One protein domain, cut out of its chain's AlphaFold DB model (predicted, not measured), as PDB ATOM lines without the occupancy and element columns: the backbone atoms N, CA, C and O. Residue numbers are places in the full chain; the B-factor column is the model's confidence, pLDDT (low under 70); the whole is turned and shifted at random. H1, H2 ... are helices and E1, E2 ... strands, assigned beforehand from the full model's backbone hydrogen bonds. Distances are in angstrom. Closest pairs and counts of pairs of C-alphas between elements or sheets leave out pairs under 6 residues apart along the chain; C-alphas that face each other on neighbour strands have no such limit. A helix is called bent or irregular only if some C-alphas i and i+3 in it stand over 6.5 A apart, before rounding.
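What this domain is: This is residues 2 to 190 of the 232 residues of an uncharacterized protein of Clavibacter michiganensis (UniProt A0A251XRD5). This is a flat, loosely packed slab of helices: bent H3 and then H4 make a long rim round one side, H5 and H6 line the other side, and H2, H7 and H8 lie between. H1 folds back on H2 and H9 crosses H7, both on the same broad side of the slab, while the small hairpin of E1 and E2 lies at one end of the longest axis. The printed part has 189 residues, with nine named helices and two named strands in the order H1 H2 H3 H4 E1 E2 H5 H6 H7 H8 H9; the class is mostly helix and the two-strand sheet is antiparallel. It is only just compact, close to loose, with a radius of gyration of the C-alphas of 18.9 A and spans of 59 by 51 by 25 A.

Where its parts are: Find C-alpha 2 at (107.315, 150.579, 165.663), where H1, residues 2 to 11, begins. H2, residues 15 to 31, runs 23.8 A. H3, residues 38 to 65, was assigned as one helix by its hydrogen bonds but is bent, with C-alphas 54 and 57 7.1 A apart; its arms are H3a, residues 38 to 54, 24.3 A, and H3b, residues 57 to 65. From C-alpha 67 at (94.239, 172.154, 181.328), H4 runs 31.6 A to residue 86; it is only just irregular, with C-alphas 82 and 85 6.9 A apart. Then come E1, residues 96 to 98, E2, residues 104 to 106, H5, residues 115 to 123, H6, residues 125 to 143, 26.4 A, H7, residues 149 to 156, and H8, residues 158 to 163. H9, residues 170 to 187, runs 25.6 A to C-alpha 187 at (108.850, 155.599, 140.332).

How they stand to each other: Look first at the hairpin of H1 and H2: they touch, through residues 17 to 21 of H2 alone, closest at the C-alphas of Thr 9 and Met 18, 5.9 A. H2 and H3a are close but not clearly touching, and the arms H3a and H3b stand at a steep tilt of 46 degrees. H4 touches H5 with residues 80 to 84 alone, closest at the C-alphas of Tyr 81 and Val 117, 7.1 A. In the antiparallel hairpin of E1 and E2, N 97 and O 105 are within hydrogen-bond range at 3.0 A. H5 and H6 form a hairpin at a shallow tilt of 33 degrees, only just short of steep, with the C-alphas of Gly 120 and Ala 128 closest, 4.8 A. H7 touches H2 at Gly 24 and Ala 156, whose C-alphas are closest at 4.8 A, and H9 at Ala 150 and Ala 181, closest C-alphas 4.7 A apart, at a steep tilt of 50 degrees. H8 touches H2 through residues 16 to 20 of H2 alone, with the C-alphas of Val 16 and Ala 160 closest, 5.8 A. Every O i to N i+4 pair is within hydrogen-bond range in H1, H2, H3a, H3b, H6, H7, H8 and H9; in H4 it is 10 of 16 and in H5 4 of 5.

The domain as a whole: The farthest C-alphas, of Arg 39 and Thr 100, are 60.3 A apart. Residues 64 to 72, of which 67 to 72 belong to H4, stand free. The printed part has no cut and no long link; its mean pLDDT is 89.9, and residue 167 is under 70.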
ATOM      1  N   THR A   2     108.540 149.744 165.597       78.81
ATOM      2  CA  THR A   2     107.315 150.579 165.663       78.81
ATOM      3  C   THR A   2     106.722 150.716 167.068       78.81
ATOM      4  O   THR A   2     106.462 151.829 167.501       78.81
ATOM      5  N   ALA A   3     106.577 149.617 167.820       78.75
ATOM      6  CA  ALA A   3     106.061 149.662 169.194       78.75
ATOM      7  C   ALA A   3     106.936 150.511 170.138       78.75
ATOM      8  O   ALA A   3     106.413 151.264 170.951       78.75
ATOM      9  N   VAL A   4     108.262 150.445 169.981       83.56
ATOM     10  CA  VAL A   4     109.216 151.257 170.754       83.56
ATOM     11  C   VAL A   4     109.099 152.735 170.377       83.56
ATOM     12  O   VAL A   4     109.097 153.588 171.256       83.56
ATOM     13  N   MET A   5     108.942 153.050 169.087       85.31
ATOM     14  CA  MET A   5     108.736 154.431 168.629       85.31
ATOM     15  C   MET A   5     107.403 155.006 169.122       85.31
ATOM     16  O   MET A   5     107.353 156.162 169.538       85.31
ATOM     17  N   LEU A   6     106.334 154.204 169.120       84.06
ATOM     18  CA  LEU A   6     105.033 154.594 169.668       84.06
ATOM     19  C   LEU A   6     105.116 154.840 171.175       84.06
ATOM     20  O   LEU A   6     104.650 155.877 171.637       84.06
ATOM     21  N   LEU A   7     105.773 153.947 171.922       84.38
ATOM     22  CA  LEU A   7     106.010 154.137 173.351       84.38
ATOM     23  C   LEU A   7     106.812 155.417 173.614       84.38
ATOM     24  O   LEU A   7     106.393 156.238 174.420       84.38
ATOM     25  N   GLY A   8     107.912 155.631 172.888       85.12
ATOM     26  CA  GLY A   8     108.691 156.865 172.979       85.12
ATOM     27  C   GLY A   8     107.839 158.105 172.709       85.12
ATOM     28  O   GLY A   8     107.912 159.066 173.465       85.12
ATOM     29  N   THR A   9     106.969 158.057 171.694       86.94
ATOM     30  CA  THR A   9     106.052 159.162 171.362       86.94
ATOM     31  C   THR A   9     105.091 159.459 172.511       86.94
ATOM     32  O   THR A   9     104.911 160.622 172.863       86.94
ATOM     33  N   VAL A  10     104.520 158.430 173.143       85.25
ATOM     34  CA  VAL A  10     103.652 158.588 174.323       85.25
ATOM     35  C   VAL A  10     104.416 159.204 175.493       85.25
ATOM     36  O   VAL A  10     103.926 160.143 176.110       85.25
ATOM     37  N   LEU A  11     105.637 158.733 175.758       87.69
ATOM     38  CA  LEU A  11     106.477 159.232 176.852       87.69
ATOM     39  C   LEU A  11     106.932 160.687 176.657       87.69
ATOM     40  O   LEU A  11     107.317 161.333 177.625       87.69
ATOM     41  N   THR A  12     106.859 161.232 175.436       85.62
ATOM     42  CA  THR A  12     107.072 162.676 175.215       85.62
ATOM     43  C   THR A  12     105.899 163.546 175.669       85.62
ATOM     44  O   THR A  12     106.034 164.766 175.685       85.62
ATOM     45  N   PHE A  13     104.735 162.950 175.952       82.62
ATOM     46  CA  PHE A  13     103.470 163.641 176.231       82.62
ATOM     47  C   PHE A  13     103.050 164.671 175.163       82.62
ATOM     48  O   PHE A  13     102.193 165.526 175.389       82.62
ATOM     49  N   SER A  14     103.595 164.574 173.947       84.94
ATOM     50  CA  SER A  14     103.239 165.460 172.842       84.94
ATOM     51  C   SER A  14     101.908 165.042 172.218       84.94
ATOM     52  O   SER A  14     101.850 164.068 171.468       84.94
ATOM     53  N   ARG A  15     100.834 165.808 172.465       86.12
ATOM     54  CA  ARG A  15      99.505 165.598 171.840       86.12
ATOM     55  C   ARG A  15      99.597 165.492 170.319       86.12
ATOM     56  O   ARG A  15      99.043 164.583 169.709       86.12
ATOM     57  N   VAL A  16     100.342 166.414 169.722       86.12
ATOM     58  CA  VAL A  16     100.534 166.505 168.273       86.12
ATOM     59  C   VAL A  16     101.388 165.344 167.755       86.12
ATOM     60  O   VAL A  16     101.059 164.762 166.723       86.12
ATOM     61  N   GLY A  17     102.439 164.958 168.487       86.62
ATOM     62  CA  GLY A  17     103.272 163.802 168.146       86.62
ATOM     63  C   GLY A  17     102.491 162.486 168.200       86.62
ATOM     64  O   GLY A  17     102.545 161.699 167.256       86.62
ATOM     65  N   MET A  18     101.704 162.277 169.260       89.38
ATOM     66  CA  MET A  18     100.835 161.106 169.408       89.38
ATOM     67  C   MET A  18      99.776 161.039 168.308       89.38
ATOM     68  O   MET A  18      99.575 159.975 167.723       89.38
ATOM     69  N   LEU A  19      99.149 162.173 167.971       89.88
ATOM     70  CA  LEU A  19      98.187 162.249 166.873       89.88
ATOM     71  C   LEU A  19      98.834 161.894 165.530       89.88
ATOM     72  O   LEU A  19      98.278 161.091 164.784       89.88
ATOM     73  N   GLY A  20     100.014 162.446 165.233       91.19
ATOM     74  CA  GLY A  20     100.741 162.145 163.998       91.19
ATOM     75  C   GLY A  20     101.141 160.672 163.897       91.19
ATOM     76  O   GLY A  20     100.974 160.050 162.847       91.19
ATOM     77  N   ALA A  21     101.605 160.076 164.998       89.94
ATOM     78  CA  ALA A  21     101.964 158.662 165.041       89.94
ATOM     79  C   ALA A  21     100.743 157.743 164.851       89.94
ATOM     80  O   ALA A  21     100.797 156.804 164.052       89.94
ATOM     81  N   LEU A  22      99.631 158.041 165.533       90.62
ATOM     82  CA  LEU A  22      98.376 157.303 165.388       90.62
ATOM     83  C   LEU A  22      97.827 157.421 163.963       90.62
ATOM     84  O   LEU A  22      97.496 156.409 163.347       90.62
ATOM     85  N   LEU A  23      97.775 158.638 163.418       92.19
ATOM     86  CA  LEU A  23      97.287 158.889 162.066       92.19
ATOM     87  C   LEU A  23      98.145 158.161 161.027       92.19
ATOM     88  O   LEU A  23      97.603 157.493 160.151       92.19
ATOM     89  N   GLY A  24      99.473 158.214 161.151       92.31
ATOM     90  CA  GLY A  24     100.385 157.507 160.252       92.31
ATOM     91  C   GLY A  24     100.188 155.998 160.289       92.31
ATOM     92  O   GLY A  24     100.137 155.359 159.238       92.31
ATOM     93  N   LEU A  25     100.002 155.433 161.483       90.50
ATOM     94  CA  LEU A  25      99.743 154.008 161.651       90.50
ATOM     95  C   LEU A  25      98.399 153.592 161.043       90.50
ATOM     96  O   LEU A  25      98.344 152.619 160.293       90.50
ATOM     97  N   VAL A  26      97.330 154.342 161.320       89.75
ATOM     98  CA  VAL A  26      95.994 154.074 160.770       89.75
ATOM     99  C   VAL A  26      96.012 154.177 159.248       89.75
ATOM    100  O   VAL A  26      95.572 153.252 158.566       89.75
ATOM    101  N   LEU A  27      96.572 155.255 158.695       90.94
ATOM    102  CA  LEU A  27      96.675 155.433 157.247       90.94
ATOM    103  C   LEU A  27      97.520 154.328 156.605       90.94
ATOM    104  O   LEU A  27      97.138 153.808 155.558       90.94
ATOM    105  N   ALA A  28      98.618 153.905 157.237       90.12
ATOM    106  CA  ALA A  28      99.417 152.794 156.738       90.12
ATOM    107  C   ALA A  28      98.615 151.483 156.725       90.12
ATOM    108  O   ALA A  28      98.549 150.813 155.697       90.12
ATOM    109  N   ILE A  29      97.928 151.143 157.820       87.56
ATOM    110  CA  ILE A  29      97.092 149.935 157.903       87.56
ATOM    111  C   ILE A  29      95.956 149.974 156.874       87.56
ATOM    112  O   ILE A  29      95.589 148.933 156.323       87.56
ATOM    113  N   VAL A  30      95.364 151.139 156.611       87.12
ATOM    114  CA  VAL A  30      94.223 151.272 155.697       87.12
ATOM    115  C   VAL A  30      94.655 151.282 154.233       87.12
ATOM    116  O   VAL A  30      93.949 150.683 153.423       87.12
ATOM    117  N   PHE A  31      95.773 151.919 153.883       87.62
ATOM    118  CA  PHE A  31      96.133 152.202 152.489       87.62
ATOM    119  C   PHE A  31      97.344 151.412 151.956       87.62
ATOM    120  O   PHE A  31      97.508 151.352 150.743       87.62
ATOM    121  N   LEU A  32      98.138 150.727 152.796       85.38
ATOM    122  CA  LEU A  32      99.175 149.764 152.356       85.38
ATOM    123  C   LEU A  32      98.650 148.316 152.364       85.38
ATOM    124  O   LEU A  32      99.253 147.415 152.946       85.38
ATOM    125  N   ARG A  33      97.497 148.071 151.735       80.06
ATOM    126  CA  ARG A  33      96.852 146.743 151.766       80.06
ATOM    127  C   ARG A  33      97.646 145.678 151.012       80.06
ATOM    128  O   ARG A  33      97.709 144.549 151.477       80.06
ATOM    129  N   ASP A  34      98.289 146.056 149.913       76.00
ATOM    130  CA  ASP A  34      99.013 145.113 149.050       76.00
ATOM    131  C   ASP A  34     100.356 144.677 149.654       76.00
ATOM    132  O   ASP A  34     100.885 143.623 149.320       76.00
ATOM    133  N   ALA A  35     100.900 145.472 150.580       76.31
ATOM    134  CA  ALA A  35     102.171 145.194 151.245       76.31
ATOM    135  C   ALA A  35     102.011 144.448 152.581       76.31
ATOM    136  O   ALA A  35     102.994 143.943 153.122       76.31
ATOM    137  N   ILE A  36     100.799 144.406 153.154       79.38
ATOM    138  CA  ILE A  36     100.563 143.891 154.509       79.38
ATOM    139  C   ILE A  36      99.414 142.883 154.495       79.38
ATOM    140  O   ILE A  36      98.262 143.226 154.225       79.38
ATOM    141  N   SER A  37      99.706 141.640 154.882       85.75
ATOM    142  CA  SER A  37      98.690 140.590 154.978       85.75
ATOM    143  C   SER A  37      97.575 140.946 155.971       85.75
ATOM    144  O   SER A  37      97.793 141.618 156.985       85.75
ATOM    145  N   LEU A  38      96.360 140.447 155.715       85.62
ATOM    146  CA  LEU A  38      95.193 140.700 156.569       85.62
ATOM    147  C   LEU A  38      95.447 140.312 158.034       85.62
ATOM    148  O   LEU A  38      95.085 141.062 158.937       85.62
ATOM    149  N   ARG A  39      96.124 139.179 158.269       86.88
ATOM    150  CA  ARG A  39      96.464 138.700 159.620       86.88
ATOM    151  C   ARG A  39      97.325 139.706 160.379       86.88
ATOM    152  O   ARG A  39      97.032 140.003 161.535       86.88
ATOM    153  N   VAL A  40      98.347 140.265 159.729       84.81
ATOM    154  CA  VAL A  40      99.222 141.274 160.344       84.81
ATOM    155  C   VAL A  40      98.438 142.548 160.639       84.81
ATOM    156  O   VAL A  40      98.544 143.076 161.740       84.81
ATOM    157  N   ARG A  41      97.589 143.007 159.711       85.12
ATOM    158  CA  ARG A  41      96.757 144.206 159.913       85.12
ATOM    159  C   ARG A  41      95.831 144.057 161.116       85.12
ATOM    160  O   ARG A  41      95.800 144.946 161.961       85.12
ATOM    161  N   VAL A  42      95.122 142.931 161.218       88.06
ATOM    162  CA  VAL A  42      94.229 142.642 162.352       88.06
ATOM    163  C   VAL A  42      95.021 142.564 163.655       88.06
ATOM    164  O   VAL A  42      94.647 143.215 164.624       88.06
ATOM    165  N   THR A  43      96.146 141.845 163.662       86.25
ATOM    166  CA  THR A  43      96.984 141.684 164.862       86.25
ATOM    167  C   THR A  43      97.528 143.027 165.349       86.25
ATOM    168  O   THR A  43      97.376 143.366 166.517       86.25
ATOM    169  N   VAL A  44      98.110 143.832 164.453       84.81
ATOM    170  CA  VAL A  44      98.637 145.163 164.789       84.81
ATOM    171  C   VAL A  44      97.517 146.076 165.280       84.81
ATOM    172  O   VAL A  44      97.690 146.748 166.291       84.81
ATOM    173  N   THR A  45      96.362 146.070 164.613       85.75
ATOM    174  CA  THR A  45      95.210 146.883 165.026       85.75
ATOM    175  C   THR A  45      94.735 146.491 166.423       85.75
ATOM    176  O   THR A  45      94.570 147.363 167.269       85.75
ATOM    177  N   ALA A  46      94.574 145.193 166.697       87.81
ATOM    178  CA  ALA A  46      94.144 144.700 168.002       87.81
ATOM    179  C   ALA A  46      95.125 145.098 169.114       87.81
ATOM    180  O   ALA A  46      94.709 145.638 170.135       87.81
ATOM    181  N   VAL A  47      96.431 144.910 168.889       85.88
ATOM    182  CA  VAL A  47      97.473 145.313 169.846       85.88
ATOM    183  C   VAL A  47      97.422 146.817 170.112       85.88
ATOM    184  O   VAL A  47      97.457 147.235 171.264       85.88
ATOM    185  N   VAL A  48      97.302 147.638 169.067       84.50
ATOM    186  CA  VAL A  48      97.236 149.100 169.203       84.50
ATOM    187  C   VAL A  48      96.003 149.523 169.991       84.50
ATOM    188  O   VAL A  48      96.128 150.350 170.886       84.50
ATOM    189  N   VAL A  49      94.835 148.942 169.707       88.06
ATOM    190  CA  VAL A  49      93.596 149.237 170.439       88.06
ATOM    191  C   VAL A  49      93.745 148.900 171.922       88.06
ATOM    192  O   VAL A  49      93.415 149.733 172.761       88.06
ATOM    193  N   VAL A  50      94.292 147.726 172.251       88.38
ATOM    194  CA  VAL A  50      94.526 147.315 173.646       88.38
ATOM    195  C   VAL A  50      95.493 148.270 174.350       88.38
ATOM    196  O   VAL A  50      95.214 148.721 175.457       88.38
ATOM    197  N   VAL A  51      96.606 148.622 173.700       84.62
ATOM    198  CA  VAL A  51      97.604 149.544 174.263       84.62
ATOM    199  C   VAL A  51      97.019 150.941 174.473       84.62
ATOM    200  O   VAL A  51      97.201 151.522 175.540       84.62
ATOM    201  N   VAL A  52      96.287 151.476 173.491       85.00
ATOM    202  CA  VAL A  52      95.622 152.782 173.607       85.00
ATOM    203  C   VAL A  52      94.602 152.760 174.741       85.00
ATOM    204  O   VAL A  52      94.617 153.667 175.563       85.00
ATOM    205  N   ALA A  53      93.768 151.723 174.838       88.31
ATOM    206  CA  ALA A  53      92.784 151.601 175.910       88.31
ATOM    207  C   ALA A  53      93.436 151.541 177.303       88.31
ATOM    208  O   ALA A  53      92.918 152.139 178.243       88.31
ATOM    209  N   ALA A  54      94.584 150.870 177.431       87.69
ATOM    210  CA  ALA A  54      95.316 150.773 178.692       87.69
ATOM    211  C   ALA A  54      96.005 152.090 179.097       87.69
ATOM    212  O   ALA A  54      96.056 152.418 180.279       87.69
ATOM    213  N   ILE A  55      96.542 152.842 178.132       85.12
ATOM    214  CA  ILE A  55      97.348 154.048 178.387       85.12
ATOM    215  C   ILE A  55      96.497 155.326 178.427       85.12
ATOM    216  O   ILE A  55      96.848 156.273 179.132       85.12
ATOM    217  N   ALA A  56      95.384 155.373 177.689       86.44
ATOM    218  CA  ALA A  56      94.568 156.576 177.539       86.44
ATOM    219  C   ALA A  56      94.173 157.237 178.873       86.44
ATOM    220  O   ALA A  56      94.348 158.450 178.958       86.44
ATOM    221  N   PRO A  57      93.727 156.516 179.923       88.75
ATOM    222  CA  PRO A  57      93.342 157.151 181.184       88.75
ATOM    223  C   PRO A  57      94.487 157.941 181.825       88.75
ATOM    224  O   PRO A  57      94.295 159.079 182.231       88.75
ATOM    225  N   PHE A  58      95.695 157.371 181.840       86.88
ATOM    226  CA  PHE A  58      96.886 158.023 182.386       86.88
ATOM    227  C   PHE A  58      97.284 159.273 181.588       86.88
ATOM    228  O   PHE A  58      97.665 160.294 182.152       86.88
ATOM    229  N   VAL A  59      97.181 159.215 180.259       85.31
ATOM    230  CA  VAL A  59      97.462 160.382 179.410       85.31
ATOM    231  C   VAL A  59      96.423 161.485 179.630       85.31
ATOM    232  O   VAL A  59      96.794 162.657 179.659       85.31
ATOM    233  N   GLN A  60      95.148 161.127 179.820       84.94
ATOM    234  CA  GLN A  60      94.093 162.104 180.098       84.94
ATOM    235  C   GLN A  60      94.315 162.811 181.433       84.94
ATOM    236  O   GLN A  60      94.283 164.033 181.453       84.94
ATOM    237  N   THR A  61      94.666 162.095 182.507       86.44
ATOM    238  CA  THR A  61      94.929 162.740 183.806       86.44
ATOM    239  C   THR A  61      96.053 163.772 183.719       86.44
ATOM    240  O   THR A  61      95.906 164.887 184.202       86.44
ATOM    241  N   VAL A  62      97.144 163.452 183.012       85.00
ATOM    242  CA  VAL A  62      98.257 164.396 182.797       85.00
ATOM    243  C   VAL A  62      97.810 165.625 181.994       85.00
ATOM    244  O   VAL A  62      98.302 166.733 182.203       85.00
ATOM    245  N   PHE A  63      96.890 165.450 181.045       83.44
ATOM    246  CA  PHE A  63      96.378 166.545 180.226       83.44
ATOM    247  C   PHE A  63      95.336 167.412 180.918       83.44
ATOM    248  O   PHE A  63      95.324 168.615 180.643       83.44
ATOM    249  N   ASP A  64      94.523 166.826 181.788       85.19
ATOM    250  CA  ASP A  64      93.550 167.531 182.617       85.19
ATOM    251  C   ASP A  64      94.270 168.408 183.650       85.19
ATOM    252  O   ASP A  64      93.947 169.590 183.782       85.19
ATOM    253  N   ASP A  65      95.334 167.887 184.271       84.31
ATOM    254  CA  ASP A  65      96.194 168.645 185.190       84.31
ATOM    255  C   ASP A  65      96.850 169.861 184.502       84.31
ATOM    256  O   ASP A  65      97.034 170.916 185.110       84.31
ATOM    257  N   ALA A  66      97.152 169.753 183.204       80.50
ATOM    258  CA  ALA A  66      97.720 170.829 182.387       80.50
ATOM    259  C   ALA A  66      96.667 171.787 181.769       80.50
ATOM    260  O   ALA A  66      97.009 172.637 180.939       80.50
ATOM    261  N   GLY A  67      95.379 171.642 182.106       75.62
ATOM    262  CA  GLY A  67      94.239 172.154 181.328       75.62
ATOM    263  C   GLY A  67      94.238 173.656 180.989       75.62
ATOM    264  O   GLY A  67      93.857 174.039 179.875       75.62
ATOM    265  N   THR A  68      94.699 174.527 181.891       79.38
ATOM    266  CA  THR A  68      94.734 175.986 181.653       79.38
ATOM    267  C   THR A  68      95.871 176.397 180.717       79.38
ATOM    268  O   THR A  68      95.661 177.180 179.791       79.38
ATOM    269  N   GLU A  69      97.063 175.827 180.894       80.12
ATOM    270  CA  GLU A  69      98.216 176.056 180.018       80.12
ATOM    271  C   GLU A  69      97.944 175.543 178.597       80.12
ATOM    272  O   GLU A  69      98.228 176.220 177.604       80.12
ATOM    273  N   ALA A  70      97.306 174.377 178.499       77.38
ATOM    274  CA  ALA A  70      96.877 173.789 177.239       77.38
ATOM    275  C   ALA A  70      95.918 174.690 176.445       77.38
ATOM    276  O   ALA A  70      96.101 174.859 175.237       77.38
ATOM    277  N   THR A  71      94.912 175.259 177.115       82.62
ATOM    278  CA  THR A  71      93.937 176.170 176.492       82.62
ATOM    279  C   THR A  71      94.637 177.420 175.965       82.62
ATOM    280  O   THR A  71      94.543 177.721 174.776       82.62
ATOM    281  N   ASN A  72      95.459 178.065 176.799       85.25
ATOM    282  CA  ASN A  72      96.210 179.260 176.409       85.25
ATOM    283  C   ASN A  72      97.140 179.005 175.206       85.25
ATOM    284  O   ASN A  72      97.257 179.847 174.314       85.25
ATOM    285  N   SER A  73      97.792 177.837 175.150       82.88
ATOM    286  CA  SER A  73      98.656 177.455 174.024       82.88
ATOM    287  C   SER A  73      97.866 177.226 172.729       82.88
ATOM    288  O   SER A  73      98.312 177.615 171.646       82.88
ATOM    289  N   SER A  74      96.678 176.624 172.829       82.50
ATOM    290  CA  SER A  74      95.777 176.431 171.689       82.50
ATOM    291  C   SER A  74      95.290 177.769 171.130       82.50
ATOM    292  O   SER A  74      95.385 177.995 169.921       82.50
ATOM    293  N   ASP A  75      94.853 178.678 172.001       88.50
ATOM    294  CA  ASP A  75      94.385 180.010 171.610       88.50
ATOM    295  C   ASP A  75      95.506 180.827 170.964       88.50
ATOM    296  O   ASP A  75      95.306 181.450 169.921       88.50
ATOM    297  N   TYR A  76      96.724 180.762 171.515       89.75
ATOM    298  CA  TYR A  76      97.897 181.403 170.921       89.75
ATOM    299  C   TYR A  76      98.126 180.948 169.471       89.75
ATOM    300  O   TYR A  76      98.295 181.785 168.584       89.75
ATOM    301  N   ARG A  77      98.068 179.634 169.204       89.38
ATOM    302  CA  ARG A  77      98.224 179.070 167.849       89.38
ATOM    303  C   ARG A  77      97.066 179.447 166.927       89.38
ATOM    304  O   ARG A  77      97.306 179.747 165.761       89.38
ATOM    305  N   GLY A  78      95.836 179.470 167.438       88.31
ATOM    306  CA  GLY A  78      94.661 179.936 166.697       88.31
ATOM    307  C   GLY A  78      94.780 181.406 166.279       88.31
ATOM    308  O   GLY A  78      94.466 181.773 165.147       88.31
ATOM    309  N   ASN A  79      95.338 182.247 167.144       93.25
ATOM    310  CA  ASN A  79      95.510 183.669 166.861       93.25
ATOM    311  C   ASN A  79      96.585 183.950 165.795       93.25
ATOM    312  O   ASN A  79      96.528 184.994 165.140       93.25
ATOM    313  N   LEU A  80      97.517 183.017 165.539       93.19
ATOM    314  CA  LEU A  80      98.518 183.155 164.467       93.19
ATOM    315  C   LEU A  80      97.881 183.311 163.081       93.19
ATOM    316  O   LEU A  80      98.447 183.984 162.219       93.19
ATOM    317  N   TYR A  81      96.695 182.737 162.857       92.06
ATOM    318  CA  TYR A  81      95.983 182.860 161.580       92.06
ATOM    319  C   TYR A  81      95.549 184.307 161.284       92.06
ATOM    320  O   TYR A  81      95.401 184.671 160.117       92.06
ATOM    321  N   GLY A  82      95.462 185.167 162.304       93.31
ATOM    322  CA  GLY A  82      95.261 186.608 162.140       93.31
ATOM    323  C   GLY A  82      96.414 187.327 161.425       93.31
ATOM    324  O   GLY A  82      96.237 188.452 160.966       93.31
ATOM    325  N   LEU A  83      97.583 186.690 161.277       94.56
ATOM    326  CA  LEU A  83      98.718 187.239 160.528       94.56
ATOM    327  C   LEU A  83      98.620 187.008 159.012       94.56
ATOM    328  O   LEU A  83      99.341 187.662 158.257       94.56
ATOM    329  N   ILE A  84      97.744 186.105 158.552       94.88
ATOM    330  CA  ILE A  84      97.611 185.746 157.130       94.88
ATOM    331  C   ILE A  84      97.334 186.962 156.231       94.88
ATOM    332  O   ILE A  84      98.016 187.088 155.213       94.88
ATOM    333  N   PRO A  85      96.428 187.898 156.581       95.06
ATOM    334  CA  PRO A  85      96.175 189.077 155.749       95.06
ATOM    335  C   PRO A  85      97.402 189.981 155.538       95.06
ATOM    336  O   PRO A  85      97.437 190.746 154.581       95.06
ATOM    337  N   GLY A  86      98.413 189.903 156.413       93.31
ATOM    338  CA  GLY A  86      99.661 190.664 156.296       93.31
ATOM    339  C   GLY A  86     100.733 190.003 155.419       93.31
ATOM    340  O   GLY A  86     101.817 190.567 155.241       93.31
ATOM    341  N   MET A  87     100.481 188.804 154.886       97.12
ATOM    342  CA  MET A  87     101.430 188.106 154.020       97.12
ATOM    343  C   MET A  87     101.535 188.792 152.654       97.12
ATOM    344  O   MET A  87     100.539 189.151 152.030       97.12
ATOM    345  N   ARG A  88     102.765 188.948 152.161       96.88
ATOM    346  CA  ARG A  88     103.026 189.436 150.801       96.88
ATOM    347  C   ARG A  88     102.978 188.284 149.802       96.88
ATOM    348  O   ARG A  88     103.131 187.130 150.187       96.88
ATOM    349  N   ILE A  89     102.819 188.588 148.510       96.62
ATOM    350  CA  ILE A  89     102.873 187.566 147.443       96.62
ATOM    351  C   ILE A  89     104.200 186.796 147.513       96.62
ATOM    352  O   ILE A  89     104.202 185.567 147.468       96.62
ATOM    353  N   LEU A  90     105.302 187.531 147.685       96.69
ATOM    354  CA  LEU A  90     106.652 187.012 147.871       96.69
ATOM    355  C   LEU A  90     107.387 187.795 148.964       96.69
ATOM    356  O   LEU A  90     107.207 189.009 149.103       96.69
ATOM    357  N   GLY A  91     108.253 187.092 149.690       94.12
ATOM    358  CA  GLY A  91     109.112 187.649 150.732       94.12
ATOM    359  C   GLY A  91     108.422 187.835 152.085       94.12
ATOM    360  O   GLY A  91     107.352 187.287 152.346       94.12
ATOM    361  N   LEU A  92     109.071 188.610 152.957       96.06
ATOM    362  CA  LEU A  92     108.646 188.805 154.343       96.06
ATOM    363  C   LEU A  92     107.293 189.526 154.442       96.06
ATOM    364  O   LEU A  92     107.036 190.494 153.723       96.06
ATOM    365  N   ALA A  93     106.450 189.079 155.373       96.50
ATOM    366  CA  ALA A  93     105.176 189.722 155.696       96.50
ATOM    367  C   ALA A  93     105.340 191.190 156.128       96.50
ATOM    368  O   ALA A  93     106.371 191.587 156.671       96.50
ATOM    369  N   SER A  94     104.295 192.002 155.936       95.06
ATOM    370  CA  SER A  94     104.303 193.429 156.304       95.06
ATOM    371  C   SER A  94     104.397 193.669 157.813       95.06
ATOM    372  O   SER A  94     104.866 194.720 158.237       95.06
ATOM    373  N   SER A  95     103.976 192.692 158.614       93.94
ATOM    374  CA  SER A  95     104.063 192.706 160.074       93.94
ATOM    375  C   SER A  95     105.447 192.321 160.607       93.94
ATOM    376  O   SER A  95     105.631 192.288 161.826       93.94
ATOM    377  N   ALA A  96     106.398 191.995 159.724       95.00
ATOM    378  CA  ALA A  96     107.740 191.596 160.112       95.00
ATOM    379  C   ALA A  96     108.548 192.792 160.629       95.00
ATOM    380  O   ALA A  96     108.658 193.821 159.962       95.00
ATOM    381  N   TYR A  97     109.186 192.631 161.784       93.94
ATOM    382  CA  TYR A  97     110.162 193.583 162.311       93.94
ATOM    383  C   TYR A  97     111.318 192.839 162.970       93.94
ATOM    384  O   TYR A  97     111.217 191.656 163.302       93.94
ATOM    385  N   ARG A  98     112.446 193.530 163.136       93.81
ATOM    386  CA  ARG A  98     113.640 192.971 163.764       93.81
ATOM    387  C   ARG A  98     113.773 193.511 165.184       93.81
ATOM    388  O   ARG A  98     113.738 194.723 165.380       93.81
ATOM    389  N   GLY A  99     113.908 192.613 166.154       89.19
ATOM    390  CA  GLY A  99     114.188 192.971 167.540       89.19
ATOM    391  C   GLY A  99     115.616 193.480 167.728       89.19
ATOM    392  O   GLY A  99     116.471 193.349 166.849       89.19
ATOM    393  N   THR A 100     115.893 194.033 168.906       90.38
ATOM    394  CA  THR A 100     117.236 194.496 169.300       90.38
ATOM    395  C   THR A 100     118.257 193.360 169.394       90.38
ATOM    396  O   THR A 100     119.454 193.597 169.297       90.38
ATOM    397  N   ASP A 101     117.786 192.123 169.542       91.25
ATOM    398  CA  ASP A 101     118.566 190.883 169.521       91.25
ATOM    399  C   ASP A 101     118.814 190.342 168.097       91.25
ATOM    400  O   ASP A 101     119.385 189.268 167.916       91.25
ATOM    401  N   GLY A 102     118.354 191.064 167.071       88.50
ATOM    402  CA  GLY A 102     118.489 190.679 165.675       88.50
ATOM    403  C   GLY A 102     117.495 189.615 165.205       88.50
ATOM    404  O   GLY A 102     117.546 189.263 164.024       88.50
ATOM    405  N   ARG A 103     116.583 189.115 166.050       89.38
ATOM    406  CA  ARG A 103     115.564 188.130 165.646       89.38
ATOM    407  C   ARG A 103     114.419 188.794 164.888       89.38
ATOM    408  O   ARG A 103     114.134 189.972 165.086       89.38
ATOM    409  N   VAL A 104     113.775 188.040 163.998       91.19
ATOM    410  CA  VAL A 104     112.603 188.506 163.244       91.19
ATOM    411  C   VAL A 104     111.336 188.075 163.972       91.19
ATOM    412  O   VAL A 104     111.167 186.898 164.281       91.19
ATOM    413  N   PHE A 105     110.455 189.037 164.210       93.69
ATOM    414  CA  PHE A 105     109.155 188.862 164.845       93.69
ATOM    415  C   PHE A 105     108.048 189.292 163.886       93.69
ATOM    416  O   PHE A 105     108.298 190.048 162.948       93.69
ATOM    417  N   TYR A 106     106.822 188.828 164.131       95.00
ATOM    418  CA  TYR A 106     105.664 189.124 163.289       95.00
ATOM    419  C   TYR A 106     104.505 189.635 164.147       95.00
ATOM    420  O   TYR A 106     103.914 188.887 164.928       95.00
ATOM    421  N   GLY A 107     104.169 190.918 164.005       91.69
ATOM    422  CA  GLY A 107     103.118 191.557 164.803       91.69
ATOM    423  C   GLY A 107     103.369 191.455 166.316       91.69
ATOM    424  O   GLY A 107     104.477 191.675 166.794       91.69
ATOM    425  N   GLY A 108     102.341 191.112 167.094       90.81
ATOM    426  CA  GLY A 108     102.461 190.952 168.552       90.81
ATOM    427  C   GLY A 108     103.060 189.617 169.021       90.81
ATOM    428  O   GLY A 108     103.158 189.394 170.226       90.81
ATOM    429  N   PHE A 109     103.428 188.712 168.107       92.56
ATOM    430  CA  PHE A 109     103.800 187.338 168.450       92.56
ATOM    431  C   PHE A 109     105.302 187.188 168.700       92.56
ATOM    432  O   PHE A 109     106.136 187.664 167.927       92.56
ATOM    433  N   ARG A 110     105.643 186.476 169.780       89.06
ATOM    434  CA  ARG A 110     107.036 186.180 170.164       89.06
ATOM    435  C   ARG A 110     107.582 184.927 169.482       89.06
ATOM    436  O   ARG A 110     108.778 184.852 169.218       89.06
ATOM    437  N   SER A 111     106.711 183.962 169.207       89.94
ATOM    438  CA  SER A 111     106.997 182.723 168.477       89.94
ATOM    439  C   SER A 111     105.926 182.464 167.423       89.94
ATOM    440  O   SER A 111     104.762 182.822 167.609       89.94
ATOM    441  N   ILE A 112     106.317 181.826 166.320       93.19
ATOM    442  CA  ILE A 112     105.390 181.331 165.301       93.19
ATOM    443  C   ILE A 112     105.451 179.813 165.334       93.19
ATOM    444  O   ILE A 112     106.326 179.205 164.728       93.19
ATOM    445  N   ASP A 113     104.501 179.205 166.033       90.69
ATOM    446  CA  ASP A 113     104.448 177.759 166.243       90.69
ATOM    447  C   ASP A 113     103.518 177.112 165.212       90.69
ATOM    448  O   ASP A 113     102.567 176.416 165.535       90.69
ATOM    449  N   SER A 114     103.746 177.411 163.936       93.12
ATOM    450  CA  SER A 114     103.016 176.818 162.814       93.12
ATOM    451  C   SER A 114     103.880 176.926 161.571       93.12
ATOM    452  O   SER A 114     104.096 178.026 161.060       93.12
ATOM    453  N   GLN A 115     104.384 175.798 161.072       94.56
ATOM    454  CA  GLN A 115     105.218 175.797 159.875       94.56
ATOM    455  C   GLN A 115     104.461 176.320 158.654       94.56
ATOM    456  O   GLN A 115     105.050 176.998 157.811       94.56
ATOM    457  N   LEU A 116     103.163 176.023 158.555       94.44
ATOM    458  CA  LEU A 116     102.335 176.487 157.440       94.44
ATOM    459  C   LEU A 116     102.219 178.016 157.432       94.44
ATOM    460  O   LEU A 116     102.449 178.638 156.396       94.44
ATOM    461  N   VAL A 117     101.940 178.625 158.589       95.56
ATOM    462  CA  VAL A 117     101.879 180.089 158.717       95.56
ATOM    463  C   VAL A 117     103.267 180.698 158.525       95.56
ATOM    464  O   VAL A 117     103.420 181.628 157.736       95.56
ATOM    465  N   LEU A 118     104.296 180.144 159.175       95.19
ATOM    466  CA  LEU A 118     105.672 180.634 159.078       95.19
ATOM    467  C   LEU A 118     106.173 180.662 157.630       95.19
ATOM    468  O   LEU A 118     106.762 181.650 157.209       95.19
ATOM    469  N   THR A 119     105.874 179.628 156.838       95.56
ATOM    470  CA  THR A 119     106.237 179.579 155.413       95.56
ATOM    471  C   THR A 119     105.694 180.796 154.659       95.56
ATOM    472  O   THR A 119     106.435 181.438 153.915       95.56
ATOM    473  N   GLY A 120     104.428 181.155 154.887       96.50
ATOM    474  CA  GLY A 120     103.812 182.330 154.270       96.50
ATOM    475  C   GLY A 120     104.369 183.653 154.792       96.50
ATOM    476  O   GLY A 120     104.564 184.585 154.019       96.50
ATOM    477  N   LEU A 121     104.688 183.730 156.085       96.69
ATOM    478  CA  LEU A 121     105.278 184.925 156.691       96.69
ATOM    479  C   LEU A 121     106.719 185.183 156.234       96.69
ATOM    480  O   LEU A 121     107.150 186.337 156.181       96.69
ATOM    481  N   THR A 122     107.475 184.125 155.936       95.38
ATOM    482  CA  THR A 122     108.887 184.212 155.547       95.38
ATOM    483  C   THR A 122     109.073 184.354 154.039       95.38
ATOM    484  O   THR A 122     109.869 185.184 153.598       95.38
ATOM    485  N   PHE A 123     108.351 183.558 153.248       96.50
ATOM    486  CA  PHE A 123     108.567 183.447 151.801       96.50
ATOM    487  C   PHE A 123     107.425 184.028 150.962       96.50
ATOM    488  O   PHE A 123     107.601 184.250 149.764       96.50
ATOM    489  N   GLY A 124     106.287 184.326 151.585       97.38
ATOM    490  CA  GLY A 124     105.103 184.869 150.936       97.38
ATOM    491  C   GLY A 124     104.045 183.818 150.606       97.38
ATOM    492  O   GLY A 124     104.252 182.603 150.700       97.38
ATOM    493  N   VAL A 125     102.876 184.314 150.200       97.06
ATOM    494  CA  VAL A 125     101.681 183.511 149.910       97.06
ATOM    495  C   VAL A 125     101.939 182.504 148.794       97.06
ATOM    496  O   VAL A 125     101.458 181.377 148.885       97.06
ATOM    497  N   LEU A 126     102.725 182.858 147.770       97.12
ATOM    498  CA  LEU A 126     102.985 181.952 146.649       97.12
ATOM    499  C   LEU A 126     103.660 180.651 147.114       97.12
ATOM    500  O   LEU A 126     103.226 179.557 146.751       97.12
ATOM    501  N   SER A 127     104.679 180.760 147.970       96.44
ATOM    502  CA  SER A 127     105.363 179.600 148.548       96.44
ATOM    503  C   SER A 127     104.449 178.802 149.477       96.44
ATOM    504  O   SER A 127     104.434 177.573 149.407       96.44
ATOM    505  N   ALA A 128     103.649 179.479 150.309       95.81
ATOM    506  CA  ALA A 128     102.692 178.817 151.195       95.81
ATOM    507  C   ALA A 128     101.642 178.014 150.412       95.81
ATOM    508  O   ALA A 128     101.393 176.853 150.732       95.81
ATOM    509  N   VAL A 129     101.079 178.591 149.346       97.19
ATOM    510  CA  VAL A 129     100.138 177.905 148.449       97.19
ATOM    511  C   VAL A 129     100.801 176.701 147.786       97.19
ATOM    512  O   VAL A 129     100.201 175.632 147.756       97.19
ATOM    513  N   GLY A 130     102.048 176.825 147.321       97.38
ATOM    514  CA  GLY A 130     102.798 175.696 146.764       97.38
ATOM    515  C   GLY A 130     102.922 174.521 147.742       97.38
ATOM    516  O   GLY A 130     102.652 173.376 147.374       97.38
ATOM    517  N   VAL A 131     103.251 174.800 149.008       95.69
ATOM    518  CA  VAL A 131     103.310 173.778 150.068       95.69
ATOM    519  C   VAL A 131     101.930 173.171 150.333       95.69
ATOM    520  O   VAL A 131     101.804 171.948 150.387       95.69
ATOM    521  N   LEU A 132     100.883 173.992 150.454       96.75
ATOM    522  CA  LEU A 132      99.516 173.510 150.678       96.75
ATOM    523  C   LEU A 132      99.020 172.625 149.531       96.75
ATOM    524  O   LEU A 132      98.418 171.583 149.785       96.75
ATOM    525  N   LEU A 133      99.315 172.987 148.281       97.88
ATOM    526  CA  LEU A 133      98.985 172.176 147.110       97.88
ATOM    527  C   LEU A 133      99.730 170.839 147.127       97.88
ATOM    528  O   LEU A 133      99.114 169.803 146.888       97.88
ATOM    529  N   ALA A 134     101.023 170.827 147.463       96.25
ATOM    530  CA  ALA A 134     101.787 169.587 147.583       96.25
ATOM    531  C   ALA A 134     101.204 168.654 148.662       96.25
ATOM    532  O   ALA A 134     101.041 167.453 148.427       96.25
ATOM    533  N   LEU A 135     100.820 169.205 149.820       96.88
ATOM    534  CA  LEU A 135     100.153 168.449 150.884       96.88
ATOM    535  C   LEU A 135      98.773 167.942 150.445       96.88
ATOM    536  O   LEU A 135      98.456 166.773 150.672       96.88
ATOM    537  N   ALA A 136      97.978 168.772 149.764       97.81
ATOM    538  CA  ALA A 136      96.671 168.392 149.234       97.81
ATOM    539  C   ALA A 136      96.777 167.261 148.199       97.81
ATOM    540  O   ALA A 136      95.997 166.310 148.243       97.81
ATOM    541  N   VAL A 137      97.780 167.305 147.316       97.56
ATOM    542  CA  VAL A 137      98.091 166.206 146.388       97.56
ATOM    543  C   VAL A 137      98.460 164.938 147.158       97.56
ATOM    544  O   VAL A 137      97.976 163.861 146.816       97.56
ATOM    545  N   GLY A 138      99.264 165.045 148.219       96.69
ATOM    546  CA  GLY A 138      99.577 163.921 149.101       96.69
ATOM    547  C   GLY A 138      98.320 163.279 149.694       96.69
ATOM    548  O   GLY A 138      98.124 162.073 149.556       96.69
ATOM    549  N   VAL A 139      97.432 164.086 150.281       97.19
ATOM    550  CA  VAL A 139      96.138 163.635 150.827       97.19
ATOM    551  C   VAL A 139      95.296 162.963 149.744       97.19
ATOM    552  O   VAL A 139      94.780 161.864 149.949       97.19
ATOM    553  N   TRP A 140      95.200 163.575 148.566       97.44
ATOM    554  CA  TRP A 140      94.467 163.017 147.434       97.44
ATOM    555  C   TRP A 140      95.022 161.653 147.001       97.44
ATOM    556  O   TRP A 140      94.249 160.718 146.784       97.44
ATOM    557  N   LEU A 141      96.349 161.493 146.939       95.50
ATOM    558  CA  LEU A 141      96.994 160.212 146.631       95.50
ATOM    559  C   LEU A 141      96.689 159.146 147.688       95.50
ATOM    560  O   LEU A 141      96.476 157.988 147.324       95.50
ATOM    561  N   VAL A 142      96.649 159.522 148.971       95.12
ATOM    562  CA  VAL A 142      96.277 158.613 150.068       95.12
ATOM    563  C   VAL A 142      94.840 158.146 149.889       95.12
ATOM    564  O   VAL A 142      94.610 156.946 149.796       95.12
ATOM    565  N   ILE A 143      93.894 159.074 149.730       94.81
ATOM    566  CA  ILE A 143      92.467 158.758 149.558       94.81
ATOM    567  C   ILE A 143      92.235 157.882 148.318       94.81
ATOM    568  O   ILE A 143      91.411 156.970 148.348       94.81
ATOM    569  N   ARG A 144      92.989 158.105 147.235       93.75
ATOM    570  CA  ARG A 144      92.928 157.290 146.011       93.75
ATOM    571  C   ARG A 144      93.619 155.925 146.129       93.75
ATOM    572  O   ARG A 144      93.617 155.188 145.149       93.75
ATOM    573  N   GLY A 145      94.238 155.597 147.266       90.19
ATOM    574  CA  GLY A 145      94.995 154.353 147.450       90.19
ATOM    575  C   GLY A 145      96.272 154.275 146.609       90.19
ATOM    576  O   GLY A 145      96.832 153.202 146.424       90.19
ATOM    577  N   ARG A 146      96.750 155.410 146.085       91.19
ATOM    578  CA  ARG A 146      97.949 155.496 145.234       91.19
ATOM    579  C   ARG A 146      99.171 155.988 146.008       91.19
ATOM    580  O   ARG A 146     100.227 156.200 145.419       91.19
ATOM    581  N   ALA A 147      99.047 156.204 147.317       93.38
ATOM    582  CA  ALA A 147     100.126 156.730 148.140       93.38
ATOM    583  C   ALA A 147     101.235 155.705 148.423       93.38
ATOM    584  O   ALA A 147     100.959 154.525 148.634       93.38
ATOM    585  N   THR A 148     102.491 156.156 148.445       94.25
ATOM    586  CA  THR A 148     103.608 155.391 149.020       94.25
ATOM    587  C   THR A 148     103.615 155.524 150.543       94.25
ATOM    588  O   THR A 148     102.985 156.426 151.105       94.25
ATOM    589  N   ALA A 149     104.382 154.667 151.224       93.56
ATOM    590  CA  ALA A 149     104.597 154.767 152.669       93.56
ATOM    591  C   ALA A 149     105.117 156.156 153.087       93.56
ATOM    592  O   ALA A 149     104.627 156.736 154.051       93.56
ATOM    593  N   ALA A 150     106.063 156.717 152.324       94.81
ATOM    594  CA  ALA A 150     106.626 158.040 152.589       94.81
ATOM    595  C   ALA A 150     105.588 159.162 152.411       94.81
ATOM    596  O   ALA A 150     105.526 160.077 153.230       94.81
ATOM    597  N   THR A 151     104.719 159.079 151.396       96.06
ATOM    598  CA  THR A 151     103.602 160.030 151.252       96.06
ATOM    599  C   THR A 151     102.622 159.932 152.417       96.06
ATOM    600  O   THR A 151     102.204 160.962 152.937       96.06
ATOM    601  N   ILE A 152     102.284 158.720 152.864       95.69
ATOM    602  CA  ILE A 152     101.414 158.523 154.032       95.69
ATOM    603  C   ILE A 152     102.043 159.109 155.293       95.69
ATOM    604  O   ILE A 152     101.357 159.795 156.049       95.69
ATOM    605  N   ALA A 153     103.346 158.900 155.485       94.81
ATOM    606  CA  ALA A 153     104.073 159.477 156.604       94.81
ATOM    607  C   ALA A 153     103.995 161.013 156.596       94.81
ATOM    608  O   ALA A 153     103.685 161.591 157.630       94.81
ATOM    609  N   LEU A 154     104.178 161.679 155.448       95.44
ATOM    610  CA  LEU A 154     104.042 163.142 155.346       95.44
ATOM    611  C   LEU A 154     102.619 163.632 155.602       95.44
ATOM    612  O   LEU A 154     102.430 164.617 156.311       95.44
ATOM    613  N   VAL A 155     101.616 162.943 155.053       96.75
ATOM    614  CA  VAL A 155     100.205 163.287 155.273       96.75
ATOM    615  C   VAL A 155      99.852 163.191 156.757       96.75
ATOM    616  O   VAL A 155      99.162 164.060 157.287       96.75
ATOM    617  N   ALA A 156     100.391 162.197 157.459       96.12
ATOM    618  CA  ALA A 156     100.201 162.059 158.895       96.12
ATOM    619  C   ALA A 156     100.822 163.203 159.718       96.12
ATOM    620  O   ALA A 156     100.372 163.460 160.832       96.12
ATOM    621  N   GLN A 157     101.815 163.920 159.176       94.31
ATOM    622  CA  GLN A 157     102.453 165.066 159.836       94.31
ATOM    623  C   GLN A 157     101.717 166.395 159.626       94.31
ATOM    624  O   GLN A 157     102.109 167.397 160.223       94.31
ATOM    625  N   ILE A 158     100.649 166.449 158.823       95.00
ATOM    626  CA  ILE A 158      99.917 167.700 158.549       95.00
ATOM    627  C   ILE A 158      99.446 168.410 159.834       95.00
ATOM    628  O   ILE A 158      99.691 169.615 159.946       95.00
ATOM    629  N   PRO A 159      98.855 167.725 160.840       92.25
ATOM    630  CA  PRO A 159      98.487 168.379 162.099       92.25
ATOM    631  C   PRO A 159      99.686 169.009 162.821       92.25
ATOM    632  O   PRO A 159      99.564 170.077 163.422       92.25
ATOM    633  N   ALA A 160     100.862 168.381 162.723       91.12
ATOM    634  CA  ALA A 160     102.093 168.916 163.289       91.12
ATOM    635  C   ALA A 160     102.572 170.158 162.541       91.12
ATOM    636  O   ALA A 160     102.880 171.160 163.172       91.12
ATOM    637  N   LEU A 161     102.546 170.151 161.209       92.62
ATOM    638  CA  LEU A 161     102.914 171.322 160.406       92.62
ATOM    639  C   LEU A 161     102.016 172.536 160.678       92.62
ATOM    640  O   LEU A 161     102.473 173.674 160.590       92.62
ATOM    641  N   ALA A 162     100.750 172.305 161.026       91.38
ATOM    642  CA  ALA A 162      99.821 173.370 161.380       91.38
ATOM    643  C   ALA A 162     100.092 173.986 162.763       91.38
ATOM    644  O   ALA A 162      99.680 175.119 162.997       91.38
ATOM    645  N   THR A 163     100.783 173.277 163.661       88.25
ATOM    646  CA  THR A 163     100.883 173.629 165.093       88.25
ATOM    647  C   THR A 163     102.306 173.642 165.656       88.25
ATOM    648  O   THR A 163     102.502 173.894 166.846       88.25
ATOM    649  N   VAL A 164     103.302 173.357 164.817       88.38
ATOM    650  CA  VAL A 164     104.725 173.340 165.155       88.38
ATOM    651  C   VAL A 164     105.504 173.898 163.968       88.38
ATOM    652  O   VAL A 164     105.272 173.505 162.823       88.38
ATOM    653  N   ALA A 165     106.449 174.801 164.232       88.75
ATOM    654  CA  ALA A 165     107.398 175.266 163.228       88.75
ATOM    655  C   ALA A 165     108.643 174.370 163.166       88.75
ATOM    656  O   ALA A 165     109.176 173.922 164.182       88.75
ATOM    657  N   LEU A 166     109.135 174.131 161.951       85.44
ATOM    658  CA  LEU A 166     110.296 173.286 161.674       85.44
ATOM    659  C   LEU A 166     111.601 174.073 161.857       85.44
ATOM    660  O   LEU A 166     112.360 174.271 160.915       85.44
ATOM    661  N   ILE A 167     111.859 174.547 163.074       68.44
ATOM    662  CA  ILE A 167     113.040 175.378 163.377       68.44
ATOM    663  C   ILE A 167     114.268 174.501 163.693       68.44
ATOM    664  O   ILE A 167     115.410 174.942 163.589       68.44
ATOM    665  N   THR A 168     114.046 173.237 164.061       72.50
ATOM    666  CA  THR A 168     115.085 172.315 164.543       72.50
ATOM    667  C   THR A 168     115.509 171.293 163.484       72.50
ATOM    668  O   THR A 168     115.056 171.323 162.339       72.50
ATOM    669  N   GLN A 169     116.351 170.335 163.886       78.12
ATOM    670  CA  GLN A 169     116.814 169.189 163.087       78.12
ATOM    671  C   GLN A 169     115.677 168.381 162.438       78.12
ATOM    672  O   GLN A 169     115.883 167.742 161.406       78.12
ATOM    673  N   TYR A 170     114.463 168.450 162.993       83.69
ATOM    674  CA  TYR A 170     113.282 167.833 162.395       83.69
ATOM    675  C   TYR A 170     112.971 168.381 160.990       83.69
ATOM    676  O   TYR A 170     112.462 167.648 160.145       83.69
ATOM    677  N   SER A 171     113.348 169.632 160.696       88.31
ATOM    678  CA  SER A 171     113.225 170.225 159.358       88.31
ATOM    679  C   SER A 171     113.976 169.431 158.290       88.31
ATOM    680  O   SER A 171     113.412 169.123 157.243       88.31
ATOM    681  N   VAL A 172     115.221 169.043 158.574       90.88
ATOM    682  CA  VAL A 172     116.079 168.296 157.647       90.88
ATOM    683  C   VAL A 172     115.468 166.930 157.353       90.88
ATOM    684  O   VAL A 172     115.347 166.543 156.193       90.88
ATOM    685  N   PHE A 173     115.011 166.231 158.395       89.50
ATOM    686  CA  PHE A 173     114.324 164.952 158.240       89.50
ATOM    687  C   PHE A 173     113.032 165.084 157.417       89.50
ATOM    688  O   PHE A 173     112.796 164.278 156.518       89.50
ATOM    689  N   MET A 174     112.219 166.112 157.675       91.06
ATOM    690  CA  MET A 174     110.980 166.358 156.930       91.06
ATOM    691  C   MET A 174     111.232 166.604 155.443       91.06
ATOM    692  O   MET A 174     110.537 166.029 154.606       91.06
ATOM    693  N   TRP A 175     112.236 167.410 155.096       91.94
ATOM    694  CA  TRP A 175     112.582 167.672 153.696       91.94
ATOM    695  C   TRP A 175     113.189 166.456 153.001       91.94
ATOM    696  O   TRP A 175     112.855 166.183 151.847       91.94
ATOM    697  N   PHE A 176     114.007 165.675 153.708       94.19
ATOM    698  CA  PHE A 176     114.465 164.380 153.215       94.19
ATOM    699  C   PHE A 176     113.277 163.456 152.902       94.19
ATOM    700  O   PHE A 176     113.179 162.919 151.798       94.19
ATOM    701  N   LEU A 177     112.328 163.326 153.834       94.38
ATOM    702  CA  LEU A 177     111.142 162.491 153.656       94.38
ATOM    703  C   LEU A 177     110.237 163.002 152.523       94.38
ATOM    704  O   LEU A 177     109.685 162.191 151.779       94.38
ATOM    705  N   ALA A 178     110.127 164.323 152.343       95.19
ATOM    706  CA  ALA A 178     109.468 164.945 151.195       95.19
ATOM    707  C   ALA A 178     110.112 164.530 149.865       95.19
ATOM    708  O   ALA A 178     109.395 164.139 148.942       95.19
ATOM    709  N   GLY A 179     111.446 164.522 149.794       96.12
ATOM    710  CA  GLY A 179     112.190 164.009 148.642       96.12
ATOM    711  C   GLY A 179     111.906 162.528 148.376       96.12
ATOM    712  O   GLY A 179     111.536 162.160 147.263       96.12
ATOM    713  N   VAL A 180     111.980 161.678 149.408       96.81
ATOM    714  CA  VAL A 180     111.660 160.242 149.290       96.81
ATOM    715  C   VAL A 180     110.222 160.031 148.815       96.81
ATOM    716  O   VAL A 180     109.970 159.194 147.946       96.81
ATOM    717  N   ALA A 181     109.262 160.787 149.348       96.19
ATOM    718  CA  ALA A 181     107.875 160.721 148.917       96.19
ATOM    719  C   ALA A 181     107.726 161.127 147.449       96.19
ATOM    720  O   ALA A 181     107.114 160.384 146.692       96.19
ATOM    721  N   ALA A 182     108.316 162.244 147.022       94.81
ATOM    722  CA  ALA A 182     108.254 162.678 145.630       94.81
ATOM    723  C   ALA A 182     108.857 161.628 144.681       94.81
ATOM    724  O   ALA A 182     108.182 161.175 143.755       94.81
ATOM    725  N   THR A 183     110.080 161.164 144.951       95.25
ATOM    726  CA  THR A 183     110.782 160.198 144.094       95.25
ATOM    727  C   THR A 183     110.078 158.844 144.055       95.25
ATOM    728  O   THR A 183     109.840 158.305 142.975       95.25
ATOM    729  N   SER A 184     109.671 158.302 145.209       93.81
ATOM    730  CA  SER A 184     108.953 157.017 145.261       93.81
ATOM    731  C   SER A 184     107.613 157.067 144.526       93.81
ATOM    732  O   SER A 184     107.190 156.070 143.943       93.81
ATOM    733  N   GLN A 185     106.952 158.226 144.511       92.94
ATOM    734  CA  GLN A 185     105.692 158.402 143.799       92.94
ATOM    735  C   GLN A 185     105.864 158.514 142.289       92.94
ATOM    736  O   GLN A 185     105.010 158.027 141.550       92.94
ATOM    737  N   VAL A 186     106.958 159.119 141.828       92.50
ATOM    738  CA  VAL A 186     107.314 159.128 140.404       92.50
ATOM    739  C   VAL A 186     107.638 157.710 139.936       92.50
ATOM    740  O   VAL A 186     107.068 157.261 138.946       92.50
ATOM    741  N   LEU A 187     108.460 156.969 140.687       90.50
ATOM    742  CA  LEU A 187     108.850 155.599 140.332       90.50
ATOM    743  C   LEU A 187     107.654 154.641 140.240       90.50
ATOM    744  O   LEU A 187     107.616 153.814 139.339       90.50
ATOM    745  N   ARG A 188     106.632 154.782 141.097       84.31
ATOM    746  CA  ARG A 188     105.403 153.965 141.004       84.31
ATOM    747  C   ARG A 188     104.527 154.270 139.787       84.31
ATOM    748  O   ARG A 188     103.626 153.488 139.496       84.31
ATOM    749  N   ARG A 189     104.707 155.420 139.127       78.31
ATOM    750  CA  ARG A 189     103.934 155.789 137.927       78.31
ATOM    751  C   ARG A 189     104.546 155.250 136.641       78.31
ATOM    752  O   ARG A 189     103.820 155.167 135.658       78.31
ATOM    753  N   VAL A 190     105.836 154.920 136.643       70.81
ATOM    754  CA  VAL A 190     106.516 154.324 135.492       70.81
ATOM    755  C   VAL A 190     106.154 152.836 135.470       70.81
ATOM    756  O   VAL A 190     106.507 152.132 136.418       70.81
TER     757      VAL A 190